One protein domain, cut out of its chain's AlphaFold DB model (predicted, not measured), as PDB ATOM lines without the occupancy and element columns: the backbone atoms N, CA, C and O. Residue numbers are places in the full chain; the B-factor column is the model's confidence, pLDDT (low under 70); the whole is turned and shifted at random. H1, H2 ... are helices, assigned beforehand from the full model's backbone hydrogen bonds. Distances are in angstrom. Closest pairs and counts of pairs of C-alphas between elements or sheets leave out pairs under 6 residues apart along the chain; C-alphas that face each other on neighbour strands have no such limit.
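What this domain is: This is residues 40 to 165 of the 167 residues of an uncharacterized protein of Acinetobacter radioresistens DSM 6976 = NBRC 102413 = CIP 103788 (UniProt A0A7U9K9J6). Three helices, the long H4, H3 and H5, make a triangle with corners near their ends, where H5 folds back from the end of H4. H1 crosses H4, short H6 packs on H4, and H2 lies beyond H3 at one end of the longest axis. The printed part has 126 residues with six named helices, H1 to H6 in chain order, and no named strand; its class is all helix. It is compact, with a radius of gyration of the C-alphas of 14.4 A and spans of 41 by 30 by 25 A.

Where its parts are: H4, residues 111 to 134, measures 35.0 A from C-alpha 111 at (-9.115, 21.112, 111.812) to C-alpha 134 at (16.590, 2.661, 96.737). H3 is residues 81 to 94, 20.0 A; H2 is residues 65 to 77, 19.5 A; H1 is residues 40 to 52, 18.5 A. H5 is residues 139 to 149, and H6 is residues 156 to 163.

How they stand to each other: H4 is the hub, touching four helices. H1 touches it about perpendicular, at 82 degrees, C-alphas 46 and 119 closest at 5.4 A. H3 touches it at a steep tilt of 55 degrees, C-alphas 81 and 113 closest at 4.8 A. H5 forms a helical hairpin with H4, C-alphas 132 and 139 closest at 5.7 A. H6 touches H4, C-alphas 125 and 159 closest at 6.5 A. H3 and H5 touch, C-alphas 93 and 149 closest at 6.6 A. H2 and H3 are close but not clearly touching, C-alphas 75 and 84 closest at 5.9 A. Every O i to N i+4 pair is within hydrogen-bond range in H1, H3, H4 and H5, against 7 of 9 in H2 and 2 of 4 in H6.

The domain as a whole: The farthest C-alphas, Thr 77 and Gly 135, are 41.9 A apart. The printed part has no cut; the links H1 to H2 and H3 to H4 are long. Mean pLDDT of the printed part is 80.6, with residues 52, 54 to 69, 104 to 106 and 163 to 165 under 70.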
ATOM      1  N   SER A  40       6.559  26.843 102.086       80.19
ATOM      2  CA  SER A  40       6.519  26.276 100.733       80.19
ATOM      3  C   SER A  40       6.269  24.767 100.750       80.19
ATOM      4  O   SER A  40       5.454  24.278  99.974       80.19
ATOM      5  N   GLN A  41       6.941  24.035 101.647       71.12
ATOM      6  CA  GLN A  41       6.739  22.590 101.797       71.12
ATOM      7  C   GLN A  41       5.330  22.284 102.312       71.12
ATOM      8  O   GLN A  41       4.692  21.348 101.840       71.12
ATOM      9  N   ILE A  42       4.807  23.090 103.242       77.50
ATOM     10  CA  ILE A  42       3.449  22.910 103.766       77.50
ATOM     11  C   ILE A  42       2.415  22.968 102.632       77.50
ATOM     12  O   ILE A  42       1.560  22.087 102.542       77.50
ATOM     13  N   GLU A  43       2.480  23.977 101.764       81.88
ATOM     14  CA  GLU A  43       1.506  24.121 100.675       81.88
ATOM     15  C   GLU A  43       1.650  23.031  99.604       81.88
ATOM     16  O   GLU A  43       0.646  22.482  99.141       81.88
ATOM     17  N   GLU A  44       2.883  22.644  99.274       83.38
ATOM     18  CA  GLU A  44       3.163  21.529  98.365       83.38
ATOM     19  C   GLU A  44       2.551  20.213  98.872       83.38
ATOM     20  O   GLU A  44       1.786  19.552  98.160       83.38
ATOM     21  N   TYR A  45       2.821  19.851 100.127       83.56
ATOM     22  CA  TYR A  45       2.365  18.581 100.685       83.56
ATOM     23  C   TYR A  45       0.863  18.564 100.997       83.56
ATOM     24  O   TYR A  45       0.244  17.504 100.888       83.56
ATOM     25  N   LYS A  46       0.227  19.709 101.288       76.44
ATOM     26  CA  LYS A  46      -1.246  19.809 101.359       76.44
ATOM     27  C   LYS A  46      -1.904  19.484 100.018       76.44
ATOM     28  O   LYS A  46      -2.889  18.736  99.966       76.44
ATOM     29  N   ALA A  47      -1.368  20.042  98.931       79.25
ATOM     30  CA  ALA A  47      -1.862  19.768  97.587       79.25
ATOM     31  C   ALA A  47      -1.677  18.285  97.230       79.25
ATOM     32  O   ALA A  47      -2.605  17.648  96.721       79.25
ATOM     33  N   LEU A  48      -0.518  17.711  97.575       77.12
ATOM     34  CA  LEU A  48      -0.231  16.294  97.362       77.12
ATOM     35  C   LEU A  48      -1.164  15.378  98.166       77.12
ATOM     36  O   LEU A  48      -1.741  14.455  97.595       77.12
ATOM     37  N   HIS A  49      -1.376  15.656  99.456       75.06
ATOM     38  CA  HIS A  49      -2.289  14.895 100.313       75.06
ATOM     39  C   HIS A  49      -3.698  14.824  99.709       75.06
ATOM     40  O   HIS A  49      -4.283  13.745  99.591       75.06
ATOM     41  N   THR A  50      -4.213  15.975  99.261       77.12
ATOM     42  CA  THR A  50      -5.532  16.085  98.618       77.12
ATOM     43  C   THR A  50      -5.595  15.273  97.325       77.12
ATOM     44  O   THR A  50      -6.568  14.559  97.092       77.12
ATOM     45  N   LYS A  51      -4.546  15.344  96.495       78.56
ATOM     46  CA  LYS A  51      -4.443  14.596  95.234       78.56
ATOM     47  C   LYS A  51      -4.411  13.081  95.458       78.56
ATOM     48  O   LYS A  51      -5.034  12.348  94.696       78.56
ATOM     49  N   LEU A  52      -3.676  12.619  96.469       61.78
ATOM     50  CA  LEU A  52      -3.478  11.193  96.747       61.78
ATOM     51  C   LEU A  52      -4.612  10.565  97.573       61.78
ATOM     52  O   LEU A  52      -4.727   9.341  97.607       61.78
ATOM     53  N   GLY A  53      -5.442  11.362  98.254       70.12
ATOM     54  CA  GLY A  53      -6.509  10.844  99.116       70.12
ATOM     55  C   GLY A  53      -5.964   9.992 100.267       70.12
ATOM     56  O   GLY A  53      -6.482   8.906 100.561       70.12
ATOM     57  N   VAL A  54      -4.862  10.427 100.887       67.06
ATOM     58  CA  VAL A  54      -4.295   9.770 102.077       67.06
ATOM     59  C   VAL A  54      -5.334   9.803 103.205       67.06
ATOM     60  O   VAL A  54      -6.098  10.755 103.332       67.06
ATOM     61  N   THR A  55      -5.446   8.721 103.983       68.19
ATOM     62  CA  THR A  55      -6.467   8.655 105.035       68.19
ATOM     63  C   THR A  55      -6.179   9.689 106.124       68.19
ATOM     64  O   THR A  55      -5.110   9.663 106.724       68.19
ATOM     65  N   THR A  56      -7.155  10.556 106.399       66.69
ATOM     66  CA  THR A  56      -7.101  11.562 107.465       66.69
ATOM     67  C   THR A  56      -6.930  10.899 108.832       66.69
ATOM     68  O   THR A  56      -7.619   9.927 109.166       66.69
ATOM     69  N   ILE A  57      -6.035  11.445 109.647       52.66
ATOM     70  CA  ILE A  57      -5.783  10.996 111.018       52.66
ATOM     71  C   ILE A  57      -7.037  11.275 111.867       52.66
ATOM     72  O   ILE A  57      -7.335  12.430 112.155       52.66
ATOM     73  N   GLY A  58      -7.811  10.246 112.252       49.78
ATOM     74  CA  GLY A  58      -8.995  10.437 113.116       49.78
ATOM     75  C   GLY A  58     -10.063   9.330 113.190       49.78
ATOM     76  O   GLY A  58     -10.995   9.483 113.970       49.78
ATOM     77  N   ASN A  59      -9.963   8.223 112.441       44.34
ATOM     78  CA  ASN A  59     -11.068   7.248 112.301       44.34
ATOM     79  C   ASN A  59     -10.709   5.772 112.620       44.34
ATOM     80  O   ASN A  59     -11.031   4.895 111.821       44.34
ATOM     81  N   ILE A  60     -10.046   5.453 113.745       44.16
ATOM     82  CA  ILE A  60      -9.751   4.046 114.135       44.16
ATOM     83  C   ILE A  60      -9.933   3.824 115.658       44.16
ATOM     84  O   ILE A  60      -9.708   4.733 116.444       44.16
ATOM     85  N   GLU A  61     -10.430   2.654 116.082       40.44
ATOM     86  CA  GLU A  61     -10.867   2.310 117.456       40.44
ATOM     87  C   GLU A  61      -9.814   2.481 118.587       40.44
ATOM     88  O   GLU A  61      -8.616   2.450 118.336       40.44
ATOM     89  N   PRO A  62     -10.242   2.657 119.859       43.31
ATOM     90  CA  PRO A  62      -9.387   3.153 120.947       43.31
ATOM     91  C   PRO A  62      -8.497   2.111 121.657       43.31
ATOM     92  O   PRO A  62      -8.957   1.032 122.033       43.31
ATOM     93  N   PHE A  63      -7.285   2.533 122.054       42.16
ATOM     94  CA  PHE A  63      -6.464   1.900 123.103       42.16
ATOM     95  C   PHE A  63      -6.024   2.933 124.181       42.16
ATOM     96  O   PHE A  63      -5.739   4.082 123.875       42.16
ATOM     97  N   ARG A  64      -5.989   2.509 125.463       52.75
ATOM     98  CA  ARG A  64      -5.456   3.185 126.692       52.75
ATOM     99  C   ARG A  64      -6.001   4.587 127.081       52.75
ATOM    100  O   ARG A  64      -5.513   5.618 126.644       52.75
ATOM    101  N   LYS A  65      -6.917   4.642 128.065       53.56
ATOM    102  CA  LYS A  65      -7.613   5.874 128.526       53.56
ATOM    103  C   LYS A  65      -6.809   6.886 129.382       53.56
ATOM    104  O   LYS A  65      -7.129   8.070 129.320       53.56
ATOM    105  N   SER A  66      -5.825   6.483 130.198       56.38
ATOM    106  CA  SER A  66      -5.180   7.404 131.169       56.38
ATOM    107  C   SER A  66      -4.100   8.294 130.542       56.38
ATOM    108  O   SER A  66      -4.233   9.510 130.574       56.38
ATOM    109  N   LEU A  67      -3.101   7.700 129.879       64.19
ATOM    110  CA  LEU A  67      -2.014   8.412 129.181       64.19
ATOM    111  C   LEU A  67      -2.539   9.456 128.182       64.19
ATOM    112  O   LEU A  67      -2.013  10.551 128.029       64.19
ATOM    113  N   VAL A  68      -3.626   9.101 127.517       67.75
ATOM    114  CA  VAL A  68      -4.310   9.921 126.528       67.75
ATOM    115  C   VAL A  68      -4.978  11.159 127.134       67.75
ATOM    116  O   VAL A  68      -5.081  12.185 126.461       67.75
ATOM    117  N   THR A  69      -5.459  11.081 128.377       69.19
ATOM    118  CA  THR A  69      -6.060  12.240 129.054       69.19
ATOM    119  C   THR A  69      -4.991  13.304 129.290       69.19
ATOM    120  O   THR A  69      -5.167  14.435 128.839       69.19
ATOM    121  N   ASP A  70      -3.847  12.913 129.855       71.38
ATOM    122  CA  ASP A  70      -2.719  13.812 130.133       71.38
ATOM    123  C   ASP A  70      -2.132  14.409 128.843       71.38
ATOM    124  O   ASP A  70      -1.860  15.608 128.764       71.38
ATOM    125  N   VAL A  71      -2.006  13.596 127.784       80.12
ATOM    126  CA  VAL A  71      -1.596  14.067 126.451       80.12
ATOM    127  C   VAL A  71      -2.562  15.130 125.929       80.12
ATOM    128  O   VAL A  71      -2.124  16.193 125.493       80.12
ATOM    129  N   ASN A  72      -3.873  14.897 126.003       82.12
ATOM    130  CA  ASN A  72      -4.865  15.869 125.545       82.12
ATOM    131  C   ASN A  72      -4.880  17.150 126.387       82.12
ATOM    132  O   ASN A  72      -5.104  18.232 125.845       82.12
ATOM    133  N   GLU A  73      -4.660  17.060 127.696       83.44
ATOM    134  CA  GLU A  73      -4.518  18.240 128.548       83.44
ATOM    135  C   GLU A  73      -3.283  19.048 128.170       83.44
ATOM    136  O   GLU A  73      -3.382  20.262 127.973       83.44
ATOM    137  N   ARG A  74      -2.144  18.384 127.957       82.25
ATOM    138  CA  ARG A  74      -0.923  19.055 127.516       82.25
ATOM    139  C   ARG A  74      -1.101  19.707 126.148       82.25
ATOM    140  O   ARG A  74      -0.750  20.877 125.999       82.25
ATOM    141  N   LEU A  75      -1.714  19.016 125.188       85.25
ATOM    142  CA  LEU A  75      -1.995  19.542 123.848       85.25
ATOM    143  C   LEU A  75      -2.833  20.825 123.873       85.25
ATOM    144  O   LEU A  75      -2.613  21.697 123.038       85.25
ATOM    145  N   LYS A  76      -3.755  20.995 124.831       85.75
ATOM    146  CA  LYS A  76      -4.530  22.245 124.978       85.75
ATOM    147  C   LYS A  76      -3.669  23.449 125.363       85.75
ATOM    148  O   LYS A  76      -4.060  24.577 125.086       85.75
ATOM    149  N   THR A  77      -2.528  23.226 126.015       86.00
ATOM    150  CA  THR A  77      -1.619  24.303 126.449       86.00
ATOM    151  C   THR A  77      -0.655  24.763 125.351       86.00
ATOM    152  O   THR A  77      -0.049  25.827 125.471       86.00
ATOM    153  N   LEU A  78      -0.513  23.972 124.285       87.50
ATOM    154  CA  LEU A  78       0.376  24.243 123.158       87.50
ATOM    155  C   LEU A  78      -0.352  25.094 122.114       87.50
ATOM    156  O   LEU A  78      -1.514  24.837 121.799       87.50
ATOM    157  N   LYS A  79       0.329  26.120 121.598       86.88
ATOM    158  CA  LYS A  79      -0.307  27.191 120.818       86.88
ATOM    159  C   LYS A  79      -0.329  26.925 119.321       86.88
ATOM    160  O   LYS A  79      -1.242  27.397 118.656       86.88
ATOM    161  N   THR A  80       0.664  26.212 118.796       88.50
ATOM    162  CA  THR A  80       0.797  25.975 117.353       88.50
ATOM    163  C   THR A  80       0.668  24.488 117.014       88.50
ATOM    164  O   THR A  80       1.033  23.643 117.841       88.50
ATOM    165  N   PRO A  81       0.192  24.140 115.801       90.19
ATOM    166  CA  PRO A  81       0.197  22.760 115.313       90.19
ATOM    167  C   PRO A  81       1.573  22.089 115.413       90.19
ATOM    168  O   PRO A  81       1.680  20.941 115.831       90.19
ATOM    169  N   GLU A  82       2.637  22.835 115.125       87.81
ATOM    170  CA  GLU A  82       4.014  22.362 115.244       87.81
ATOM    171  C   GLU A  82       4.404  21.986 116.680       87.81
ATOM    172  O   GLU A  82       4.935  20.902 116.914       87.81
ATOM    173  N   GLN A  83       4.108  22.842 117.664       83.88
ATOM    174  CA  GLN A  83       4.387  22.532 119.070       83.88
ATOM    175  C   GLN A  83       3.688  21.240 119.502       83.88
ATOM    176  O   GLN A  83       4.253  20.438 120.247       83.88
ATOM    177  N   LYS A  84       2.460  21.029 119.020       90.25
ATOM    178  CA  LYS A  84       1.681  19.814 119.274       90.25
ATOM    179  C   LYS A  84       2.302  18.587 118.615       90.25
ATOM    180  O   LYS A  84       2.358  17.537 119.253       90.25
ATOM    181  N   LEU A  85       2.794  18.721 117.383       88.69
ATOM    182  CA  LEU A  85       3.496  17.651 116.678       88.69
ATOM    183  C   LEU A  85       4.780  17.260 117.412       88.69
ATOM    184  O   LEU A  85       4.943  16.087 117.725       88.69
ATOM    185  N   LEU A  86       5.628  18.225 117.776       86.50
ATOM    186  CA  LEU A  86       6.860  17.984 118.538       86.50
ATOM    187  C   LEU A  86       6.590  17.289 119.876       86.50
ATOM    188  O   LEU A  86       7.306  16.365 120.270       86.50
ATOM    189  N   PHE A  87       5.527  17.696 120.572       88.12
ATOM    190  CA  PHE A  87       5.105  17.023 121.794       88.12
ATOM    191  C   PHE A  87       4.718  15.562 121.530       88.12
ATOM    192  O   PHE A  87       5.182  14.670 122.233       88.12
ATOM    193  N   ILE A  88       3.920  15.296 120.497       89.38
ATOM    194  CA  ILE A  88       3.494  13.938 120.140       89.38
ATOM    195  C   ILE A  88       4.670  13.076 119.637       89.38
ATOM    196  O   ILE A  88       4.742  11.900 119.988       89.38
ATOM    197  N   MET A  89       5.629  13.651 118.905       86.38
ATOM    198  CA  MET A  89       6.898  12.994 118.558       86.38
ATOM    199  C   MET A  89       7.660  12.573 119.818       86.38
ATOM    200  O   MET A  89       8.080  11.425 119.930       86.38
ATOM    201  N   SER A  90       7.759  13.473 120.800       81.38
ATOM    202  CA  SER A  90       8.407  13.184 122.086       81.38
ATOM    203  C   SER A  90       7.687  12.065 122.847       81.38
ATOM    204  O   SER A  90       8.329  11.214 123.457       81.38
ATOM    205  N   MET A  91       6.353  12.018 122.786       81.75
ATOM    206  CA  MET A  91       5.580  10.916 123.368       81.75
ATOM    207  C   MET A  91       5.864   9.582 122.672       81.75
ATOM    208  O   MET A  91       5.967   8.554 123.343       81.75
ATOM    209  N   ASN A  92       6.019   9.579 121.347       84.50
ATOM    210  CA  ASN A  92       6.412   8.381 120.612       84.50
ATOM    211  C   ASN A  92       7.806   7.895 121.016       84.50
ATOM    212  O   ASN A  92       7.959   6.718 121.331       84.50
ATOM    213  N   ASP A  93       8.783   8.795 121.114       79.69
ATOM    214  CA  ASP A  93      10.144   8.457 121.543       79.69
ATOM    215  C   ASP A  93      10.175   7.867 122.965       79.69
ATOM    216  O   ASP A  93      10.647   6.749 123.180       79.69
ATOM    217  N   VAL A  94       9.543   8.543 123.933       74.94
ATOM    218  CA  VAL A  94       9.478   8.088 125.338       74.94
ATOM    219  C   VAL A  94       8.749   6.748 125.486       74.94
ATOM    220  O   VAL A  94       9.058   5.963 126.383       74.94
ATOM    221  N   THR A  95       7.784   6.456 124.613       76.12
ATOM    222  CA  THR A  95       7.070   5.168 124.603       76.12
ATOM    223  C   THR A  95       7.751   4.106 123.740       76.12
ATOM    224  O   THR A  95       7.222   3.000 123.603       76.12
ATOM    225  N   GLY A  96       8.929   4.399 123.183       75.81
ATOM    226  CA  GLY A  96       9.717   3.470 122.381       75.81
ATOM    227  C   GLY A  96       9.096   3.146 121.023       75.81
ATOM    228  O   GLY A  96       9.215   2.008 120.573       75.81
ATOM    229  N   GLY A  97       8.417   4.105 120.393       78.94
ATOM    230  CA  GLY A  97       7.771   3.923 119.092       78.94
ATOM    231  C   GLY A  97       6.366   3.328 119.157       78.94
ATOM    232  O   GLY A  97       5.890   2.791 118.163       78.94
ATOM    233  N   ASN A  98       5.723   3.342 120.329       80.62
ATOM    234  CA  ASN A  98       4.415   2.711 120.544       80.62
ATOM    235  C   ASN A  98       3.268   3.729 120.664       80.62
ATOM    236  O   ASN A  98       2.159   3.358 121.060       80.62
ATOM    237  N   PHE A  99       3.522   5.009 120.374       82.31
ATOM    238  CA  PHE A  99       2.515   6.063 120.426       82.31
ATOM    239  C   PHE A  99       2.330   6.683 119.043       82.31
ATOM    240  O   PHE A  99       2.990   7.650 118.661       82.31
ATOM    241  N   HIS A 100       1.377   6.132 118.296       88.19
ATOM    242  CA  HIS A 100       1.033   6.601 116.959       88.19
ATOM    243  C   HIS A 100      -0.263   7.404 116.976       88.19
ATOM    244  O   HIS A 100      -1.308   6.898 117.379       88.19
ATOM    245  N   VAL A 101      -0.230   8.654 116.529       86.06
ATOM    246  CA  VAL A 101      -1.382   9.571 116.573       86.06
ATOM    247  C   VAL A 101      -2.580   9.062 115.763       86.06
ATOM    248  O   VAL A 101      -3.724   9.283 116.144       86.06
ATOM    249  N   ASN A 102      -2.328   8.332 114.676       83.94
ATOM    250  CA  ASN A 102      -3.347   7.760 113.795       83.94
ATOM    251  C   ASN A 102      -3.876   6.390 114.244       83.94
ATOM    252  O   ASN A 102      -4.879   5.935 113.701       83.94
ATOM    253  N   ASP A 103      -3.234   5.767 115.231       79.38
ATOM    254  CA  ASP A 103      -3.734   4.581 115.939       79.38
ATOM    255  C   ASP A 103      -4.427   4.977 117.261       79.38
ATOM    256  O   ASP A 103      -5.320   4.305 117.764       79.38
ATOM    257  N   ASN A 104      -4.074   6.146 117.804       62.78
ATOM    258  CA  ASN A 104      -4.635   6.705 119.029       62.78
ATOM    259  C   ASN A 104      -5.682   7.790 118.719       62.78
ATOM    260  O   ASN A 104      -5.466   8.970 119.001       62.78
ATOM    261  N   SER A 105      -6.860   7.391 118.222       57.62
ATOM    262  CA  SER A 105      -8.002   8.273 117.863       57.62
ATOM    263  C   SER A 105      -8.529   9.199 118.960       57.62
ATOM    264  O   SER A 105      -9.418  10.020 118.737       57.62
ATOM    265  N   ILE A 106      -7.998   9.069 120.168       63.19
ATOM    266  CA  ILE A 106      -8.378   9.881 121.306       63.19
ATOM    267  C   ILE A 106      -7.549  11.178 121.368       63.19
ATOM    268  O   ILE A 106      -7.906  12.079 122.125       63.19
ATOM    269  N   VAL A 107      -6.474  11.323 120.581       76.56
ATOM    270  CA  VAL A 107      -5.772  12.606 120.422       76.56
ATOM    271  C   VAL A 107      -6.696  13.596 119.709       76.56
ATOM    272  O   VAL A 107      -7.044  13.423 118.545       76.56
ATOM    273  N   LYS A 108      -7.121  14.643 120.421       80.88
ATOM    274  CA  LYS A 108      -8.057  15.645 119.900       80.88
ATOM    275  C   LYS A 108      -7.294  16.778 119.228       80.88
ATOM    276  O   LYS A 108      -6.751  17.646 119.910       80.88
ATOM    277  N   LEU A 109      -7.309  16.773 117.900       85.12
ATOM    278  CA  LEU A 109      -6.798  17.852 117.060       85.12
ATOM    279  C   LEU A 109      -7.970  18.671 116.513       85.12
ATOM    280  O   LEU A 109      -9.016  18.118 116.168       85.12
ATOM    281  N   ASN A 110      -7.818  19.992 116.441       87.06
ATOM    282  CA  ASN A 110      -8.737  20.810 115.649       87.06
ATOM    283  C   ASN A 110      -8.440  20.649 114.141       87.06
ATOM    284  O   ASN A 110      -7.471  20.002 113.756       87.06
ATOM    285  N   LYS A 111      -9.260  21.255 113.273       89.50
ATOM    286  CA  LYS A 111      -9.115  21.112 111.812       89.50
ATOM    287  C   LYS A 111      -7.765  21.612 111.276       89.50
ATOM    288  O   LYS A 111      -7.204  20.998 110.376       89.50
ATOM    289  N   GLU A 112      -7.261  22.727 111.793       90.69
ATOM    290  CA  GLU A 112      -5.970  23.286 111.373       90.69
ATOM    291  C   GLU A 112      -4.816  22.359 111.773       90.69
ATOM    292  O   GLU A 112      -3.944  22.052 110.962       90.69
ATOM    293  N   GLU A 113      -4.855  21.857 113.005       91.25
ATOM    294  CA  GLU A 113      -3.875  20.922 113.552       91.25
ATOM    295  C   GLU A 113      -3.892  19.590 112.809       91.25
ATOM    296  O   GLU A 113      -2.840  19.083 112.434       91.25
ATOM    297  N   GLN A 114      -5.081  19.050 112.552       89.69
ATOM    298  CA  GLN A 114      -5.262  17.825 111.784       89.69
ATOM    299  C   GLN A 114      -4.673  17.974 110.379       89.69
ATOM    300  O   GLN A 114      -3.845  17.161 109.986       89.69
ATOM    301  N   ASN A 115      -4.987  19.070 109.678       88.31
ATOM    302  CA  ASN A 115      -4.412  19.352 108.362       88.31
ATOM    303  C   ASN A 115      -2.878  19.426 108.401       88.31
ATOM    304  O   ASN A 115      -2.213  18.935 107.490       88.31
ATOM    305  N   TYR A 116      -2.300  20.037 109.438       91.19
ATOM    306  CA  TYR A 116      -0.847  20.107 109.596       91.19
ATOM    307  C   TYR A 116      -0.227  18.716 109.813       91.19
ATOM    308  O   TYR A 116       0.771  18.376 109.181       91.19
ATOM    309  N   PHE A 117      -0.844  17.884 110.655       92.88
ATOM    310  CA  PHE A 117      -0.389  16.516 110.920       92.88
ATOM    311  C   PHE A 117      -0.511  15.622 109.686       92.88
ATOM    312  O   PHE A 117       0.421  14.886 109.377       92.88
ATOM    313  N   ASP A 118      -1.620  15.722 108.955       89.38
ATOM    314  CA  ASP A 118      -1.845  15.008 107.699       89.38
ATOM    315  C   ASP A 118      -0.801  15.403 106.637       89.38
ATOM    316  O   ASP A 118      -0.271  14.547 105.921       89.38
ATOM    317  N   THR A 119      -0.444  16.692 106.576       88.75
ATOM    318  CA  THR A 119       0.620  17.214 105.699       88.75
ATOM    319  C   THR A 119       1.972  16.605 106.068       88.75
ATOM    320  O   THR A 119       2.675  16.085 105.203       88.75
ATOM    321  N   TYR A 120       2.316  16.595 107.359       92.38
ATOM    322  CA  TYR A 120       3.580  16.023 107.824       92.38
ATOM    323  C   TYR A 120       3.640  14.502 107.620       92.38
ATOM    324  O   TYR A 120       4.653  13.980 107.167       92.38
ATOM    325  N   TYR A 121       2.545  13.779 107.864       93.56
ATOM    326  CA  TYR A 121       2.466  12.342 107.585       93.56
ATOM    327  C   TYR A 121       2.695  12.035 106.096       93.56
ATOM    328  O   TYR A 121       3.405  11.090 105.759       93.56
ATOM    329  N   THR A 122       2.163  12.877 105.206       89.44
ATOM    330  CA  THR A 122       2.369  12.778 103.750       89.44
ATOM    331  C   THR A 122       3.840  12.985 103.373       89.44
ATOM    332  O   THR A 122       4.379  12.204 102.593       89.44
ATOM    333  N   PHE A 123       4.505  13.986 103.963       90.50
ATOM    334  CA  PHE A 123       5.948  14.213 103.800       90.50
ATOM    335  C   PHE A 123       6.775  12.989 104.221       90.50
ATOM    336  O   PHE A 123       7.668  12.548 103.495       90.50
ATOM    337  N   VAL A 124       6.452  12.393 105.371       92.25
ATOM    338  CA  VAL A 124       7.179  11.222 105.876       92.25
ATOM    339  C   VAL A 124       6.934   9.980 105.005       92.25
ATOM    340  O   VAL A 124       7.873   9.228 104.750       92.25
ATOM    341  N   LEU A 125       5.707   9.778 104.506       90.69
ATOM    342  CA  LEU A 125       5.376   8.698 103.565       90.69
ATOM    343  C   LEU A 125       6.166   8.800 102.253       90.69
ATOM    344  O   LEU A 125       6.670   7.786 101.776       90.69
ATOM    345  N   ASP A 126       6.295  10.004 101.690       88.69
ATOM    346  CA  ASP A 126       7.087  10.255 100.478       88.69
ATOM    347  C   ASP A 126       8.570   9.916 100.694       88.69
ATOM    348  O   ASP A 126       9.179   9.205  99.893       88.69
ATOM    349  N   HIS A 127       9.147  10.350 101.818       89.06
ATOM    350  CA  HIS A 127      10.523   9.994 102.163       89.06
ATOM    351  C   HIS A 127      10.720   8.489 102.341       89.06
ATOM    352  O   HIS A 127      11.658   7.928 101.777       89.06
ATOM    353  N   LEU A 128       9.814   7.828 103.059       89.94
ATOM    354  CA  LEU A 128       9.849   6.381 103.236       89.94
ATOM    355  C   LEU A 128       9.754   5.647 101.886       89.94
ATOM    356  O   LEU A 128      10.508   4.710 101.642       89.94
ATOM    357  N   ASN A 129       8.881   6.094 100.978       88.50
ATOM    358  CA  ASN A 129       8.759   5.539  99.627       88.50
ATOM    359  C   ASN A 129      10.063   5.668  98.821       88.50
ATOM    360  O   ASN A 129      10.491   4.711  98.168       88.50
ATOM    361  N   LYS A 130      10.718   6.832  98.897       87.19
ATOM    362  CA  LYS A 130      12.011   7.074  98.243       87.19
ATOM    363  C   LYS A 130      13.088   6.125  98.765       87.19
ATOM    364  O   LYS A 130      13.783   5.518  97.959       87.19
ATOM    365  N   GLU A 131      13.184   5.934 100.079       89.94
ATOM    366  CA  GLU A 131      14.155   5.002 100.675       89.94
ATOM    367  C   GLU A 131      13.857   3.535 100.326       89.94
ATOM    368  O   GLU A 131      14.767   2.793  99.953       89.94
ATOM    369  N   ILE A 132      12.584   3.125 100.342       87.94
ATOM    370  CA  ILE A 132      12.168   1.784  99.892       87.94
ATOM    371  C   ILE A 132      12.591   1.545  98.437       87.94
ATOM    372  O   ILE A 132      13.069   0.460  98.104       87.94
ATOM    373  N   SER A 133      12.442   2.554  97.576       86.75
ATOM    374  CA  SER A 133      12.777   2.460  96.151       86.75
ATOM    375  C   SER A 133      14.281   2.341  95.887       86.75
ATOM    376  O   SER A 133      14.674   1.764  94.875       86.75
ATOM    377  N   VAL A 134      15.128   2.843  96.794       91.62
ATOM    378  CA  VAL A 134      16.590   2.661  96.737       91.62
ATOM    379  C   VAL A 134      16.981   1.209  97.050       91.62
ATOM    380  O   VAL A 134      17.910   0.680  96.444       91.62
ATOM    381  N   GLY A 135      16.249   0.541  97.948       87.62
ATOM    382  CA  GLY A 135      16.375  -0.901  98.189       87.62
ATOM    383  C   GLY A 135      17.564  -1.334  99.057       87.62
ATOM    384  O   GLY A 135      17.913  -2.514  99.057       87.62
ATOM    385  N   GLU A 136      18.184  -0.416  99.805       90.50
ATOM    386  CA  GLU A 136      19.282  -0.733 100.739       90.50
ATOM    387  C   GLU A 136      18.814  -1.504 101.985       90.50
ATOM    388  O   GLU A 136      19.562  -2.302 102.553       90.50
ATOM    389  N   GLN A 137      17.566  -1.290 102.404       90.56
ATOM    390  CA  GLN A 137      16.921  -1.980 103.518       90.56
ATOM    391  C   GLN A 137      15.574  -2.554 103.075       90.56
ATOM    392  O   GLN A 137      14.957  -2.084 102.118       90.56
ATOM    393  N   THR A 138      15.096  -3.582 103.781       90.62
ATOM    394  CA  THR A 138      13.746  -4.107 103.525       90.62
ATOM    395  C   THR A 138      12.691  -3.082 103.932       90.62
ATOM    396  O   THR A 138      12.876  -2.320 104.886       90.62
ATOM    397  N   LYS A 139      11.547  -3.099 103.243       89.94
ATOM    398  CA  LYS A 139      10.400  -2.241 103.563       89.94
ATOM    399  C   LYS A 139       9.990  -2.376 105.030       89.94
ATOM    400  O   LYS A 139       9.736  -1.379 105.695       89.94
ATOM    401  N   GLU A 140       9.964  -3.599 105.549       92.88
ATOM    402  CA  GLU A 140       9.580  -3.889 106.929       92.88
ATOM    403  C   GLU A 140      10.562  -3.278 107.941       92.88
ATOM    404  O   GLU A 140      10.138  -2.771 108.980       92.88
ATOM    405  N   GLN A 141      11.865  -3.280 107.635       92.81
ATOM    406  CA  GLN A 141      12.885  -2.629 108.467       92.81
ATOM    407  C   GLN A 141      12.732  -1.106 108.464       92.81
ATOM    408  O   GLN A 141      12.764  -0.496 109.533       92.81
ATOM    409  N   LEU A 142      12.527  -0.511 107.286       91.44
ATOM    410  CA  LEU A 142      12.331   0.932 107.150       91.44
ATOM    411  C   LEU A 142      11.068   1.391 107.883       91.44
ATOM    412  O   LEU A 142      11.131   2.333 108.668       91.44
ATOM    413  N   ILE A 143       9.947   0.678 107.723       92.94
ATOM    414  CA  ILE A 143       8.713   0.959 108.469       92.94
ATOM    415  C   ILE A 143       8.979   0.914 109.976       92.94
ATOM    416  O   ILE A 143       8.646   1.865 110.676       92.94
ATOM    417  N   ALA A 144       9.624  -0.139 110.489       91.31
ATOM    418  CA  ALA A 144       9.908  -0.250 111.920       91.31
ATOM    419  C   ALA A 144      10.794   0.899 112.446       91.31
ATOM    420  O   ALA A 144      10.574   1.403 113.548       91.31
ATOM    421  N   GLN A 145      11.779   1.342 111.659       90.06
ATOM    422  CA  GLN A 145      12.628   2.488 111.995       90.06
ATOM    423  C   GLN A 145      11.838   3.804 112.001       90.06
ATOM    424  O   GLN A 145      11.977   4.616 112.922       90.06
ATOM    425  N   TYR A 146      10.990   4.006 110.996       92.75
ATOM    426  CA  TYR A 146      10.166   5.200 110.870       92.75
ATOM    427  C   TYR A 146       9.103   5.274 111.968       92.75
ATOM    428  O   TYR A 146       8.958   6.326 112.575       92.75
ATOM    429  N   GLU A 147       8.424   4.178 112.314       92.81
ATOM    430  CA  GLU A 147       7.443   4.142 113.416       92.81
ATOM    431  C   GLU A 147       8.071   4.403 114.788       92.81
ATOM    432  O   GLU A 147       7.402   4.883 115.707       92.81
ATOM    433  N   LYS A 148       9.367   4.112 114.940       87.75
ATOM    434  CA  LYS A 148      10.122   4.449 116.149       87.75
ATOM    435  C   LYS A 148      10.452   5.939 116.238       87.75
ATOM    436  O   LYS A 148      10.538   6.480 117.334       87.75
ATOM    437  N   THR A 149      10.627   6.591 115.093       86.12
ATOM    438  CA  THR A 149      11.098   7.981 114.996       86.12
ATOM    439  C   THR A 149       9.939   8.971 114.891       86.12
ATOM    440  O   THR A 149       9.946  10.034 115.506       86.12
ATOM    441  N   PHE A 150       8.910   8.607 114.132       92.44
ATOM    442  CA  PHE A 150       7.761   9.439 113.820       92.44
ATOM    443  C   PHE A 150       6.508   8.905 114.514       92.44
ATOM    444  O   PHE A 150       6.332   7.694 114.629       92.44
ATOM    445  N   PRO A 151       5.586   9.782 114.935       91.00
ATOM    446  CA  PRO A 151       4.440   9.403 115.743       91.00
ATOM    447  C   PRO A 151       3.294   8.885 114.869       91.00
ATOM    448  O   PRO A 151       2.129   9.162 115.142       91.00
ATOM    449  N   PHE A 152       3.603   8.163 113.795       93.19
ATOM    450  CA  PHE A 152       2.628   7.640 112.851       93.19
ATOM    451  C   PHE A 152       2.835   6.148 112.672       93.19
ATOM    452  O   PHE A 152       3.962   5.678 112.545       93.19
ATOM    453  N   LYS A 153       1.721   5.427 112.607       91.88
ATOM    454  CA  LYS A 153       1.655   4.058 112.121       91.88
ATOM    455  C   LYS A 153       1.626   4.096 110.597       91.88
ATOM    456  O   LYS A 153       0.793   4.817 110.040       91.88
ATOM    457  N   PHE A 154       2.479   3.327 109.923       90.62
ATOM    458  CA  PHE A 154       2.499   3.281 108.458       90.62
ATOM    459  C   PHE A 154       1.693   2.089 107.956       90.62
ATOM    460  O   PHE A 154       2.008   0.930 108.224       90.62
ATOM    461  N   TYR A 155       0.632   2.376 107.204       87.44
ATOM    462  CA  TYR A 155      -0.213   1.349 106.608       87.44
ATOM    463  C   TYR A 155       0.173   1.110 105.148       87.44
ATOM    464  O   TYR A 155       0.308   2.053 104.370       87.44
ATOM    465  N   GLU A 156       0.226  -0.161 104.739       85.88
ATOM    466  CA  GLU A 156       0.459  -0.568 103.341       85.88
ATOM    467  C   GLU A 156      -0.464   0.158 102.354       85.88
ATOM    468  O   GLU A 156      -0.038   0.572 101.282       85.88
ATOM    469  N   ARG A 157      -1.735   0.369 102.723       85.62
ATOM    470  CA  ARG A 157      -2.703   1.081 101.871       85.62
ATOM    471  C   ARG A 157      -2.278   2.511 101.535       85.62
ATOM    472  O   ARG A 157      -2.652   3.000 100.479       85.62
ATOM    473  N   ASP A 158      -1.572   3.183 102.444       87.62
ATOM    474  CA  ASP A 158      -1.152   4.568 102.260       87.62
ATOM    475  C   ASP A 158       0.169   4.613 101.493       87.62
ATOM    476  O   ASP A 158       0.272   5.375 100.538       87.62
ATOM    477  N   LEU A 159       1.111   3.712 101.795       85.50
ATOM    478  CA  LEU A 159       2.342   3.535 101.012       85.50
ATOM    479  C   LEU A 159       2.060   3.184  99.543       85.50
ATOM    480  O   LEU A 159       2.656   3.758  98.634       85.50
ATOM    481  N   ASN A 160       1.087   2.305  99.289       84.31
ATOM    482  CA  ASN A 160       0.708   1.910  97.932       84.31
ATOM    483  C   ASN A 160       0.176   3.073  97.080       84.31
ATOM    484  O   ASN A 160       0.241   2.995  95.856       84.31
ATOM    485  N   LYS A 161      -0.320   4.160  97.691       84.12
ATOM    486  CA  LYS A 161      -0.743   5.363  96.950       84.12
ATOM    487  C   LYS A 161       0.447   6.092  96.322       84.12
ATOM    488  O   LYS A 161       0.283   6.668  95.254       84.12
ATOM    489  N   PHE A 162       1.622   6.022  96.952       77.44
ATOM    490  CA  PHE A 162       2.867   6.614  96.451       77.44
ATOM    491  C   PHE A 162       3.577   5.683  95.462       77.44
ATOM    492  O   PHE A 162       3.951   6.102  94.371       77.44
ATOM    493  N   LEU A 163       3.642   4.382  95.760       67.81
ATOM    494  CA  LEU A 163       4.203   3.386  94.834       67.81
ATOM    495  C   LEU A 163       3.443   3.314  93.495       67.81
ATOM    496  O   LEU A 163       4.001   2.916  92.473       67.81
ATOM    497  N   ALA A 164       2.153   3.664  93.499       61.62
ATOM    498  CA  ALA A 164       1.330   3.747  92.297       61.62
ATOM    499  C   ALA A 164       1.465   5.084  91.547       61.62
ATOM    500  O   ALA A 164       1.103   5.129  90.376       61.62
ATOM    501  N   SER A 165       1.953   6.153  92.190       57.88
ATOM    502  CA  SER A 165       2.123   7.467  91.555       57.88
ATOM    503  C   SER A 165       3.455   7.645  90.824       57.88
ATOM    504  O   SER A 165       3.557   8.561  90.013       57.88
TER     505      SER A 165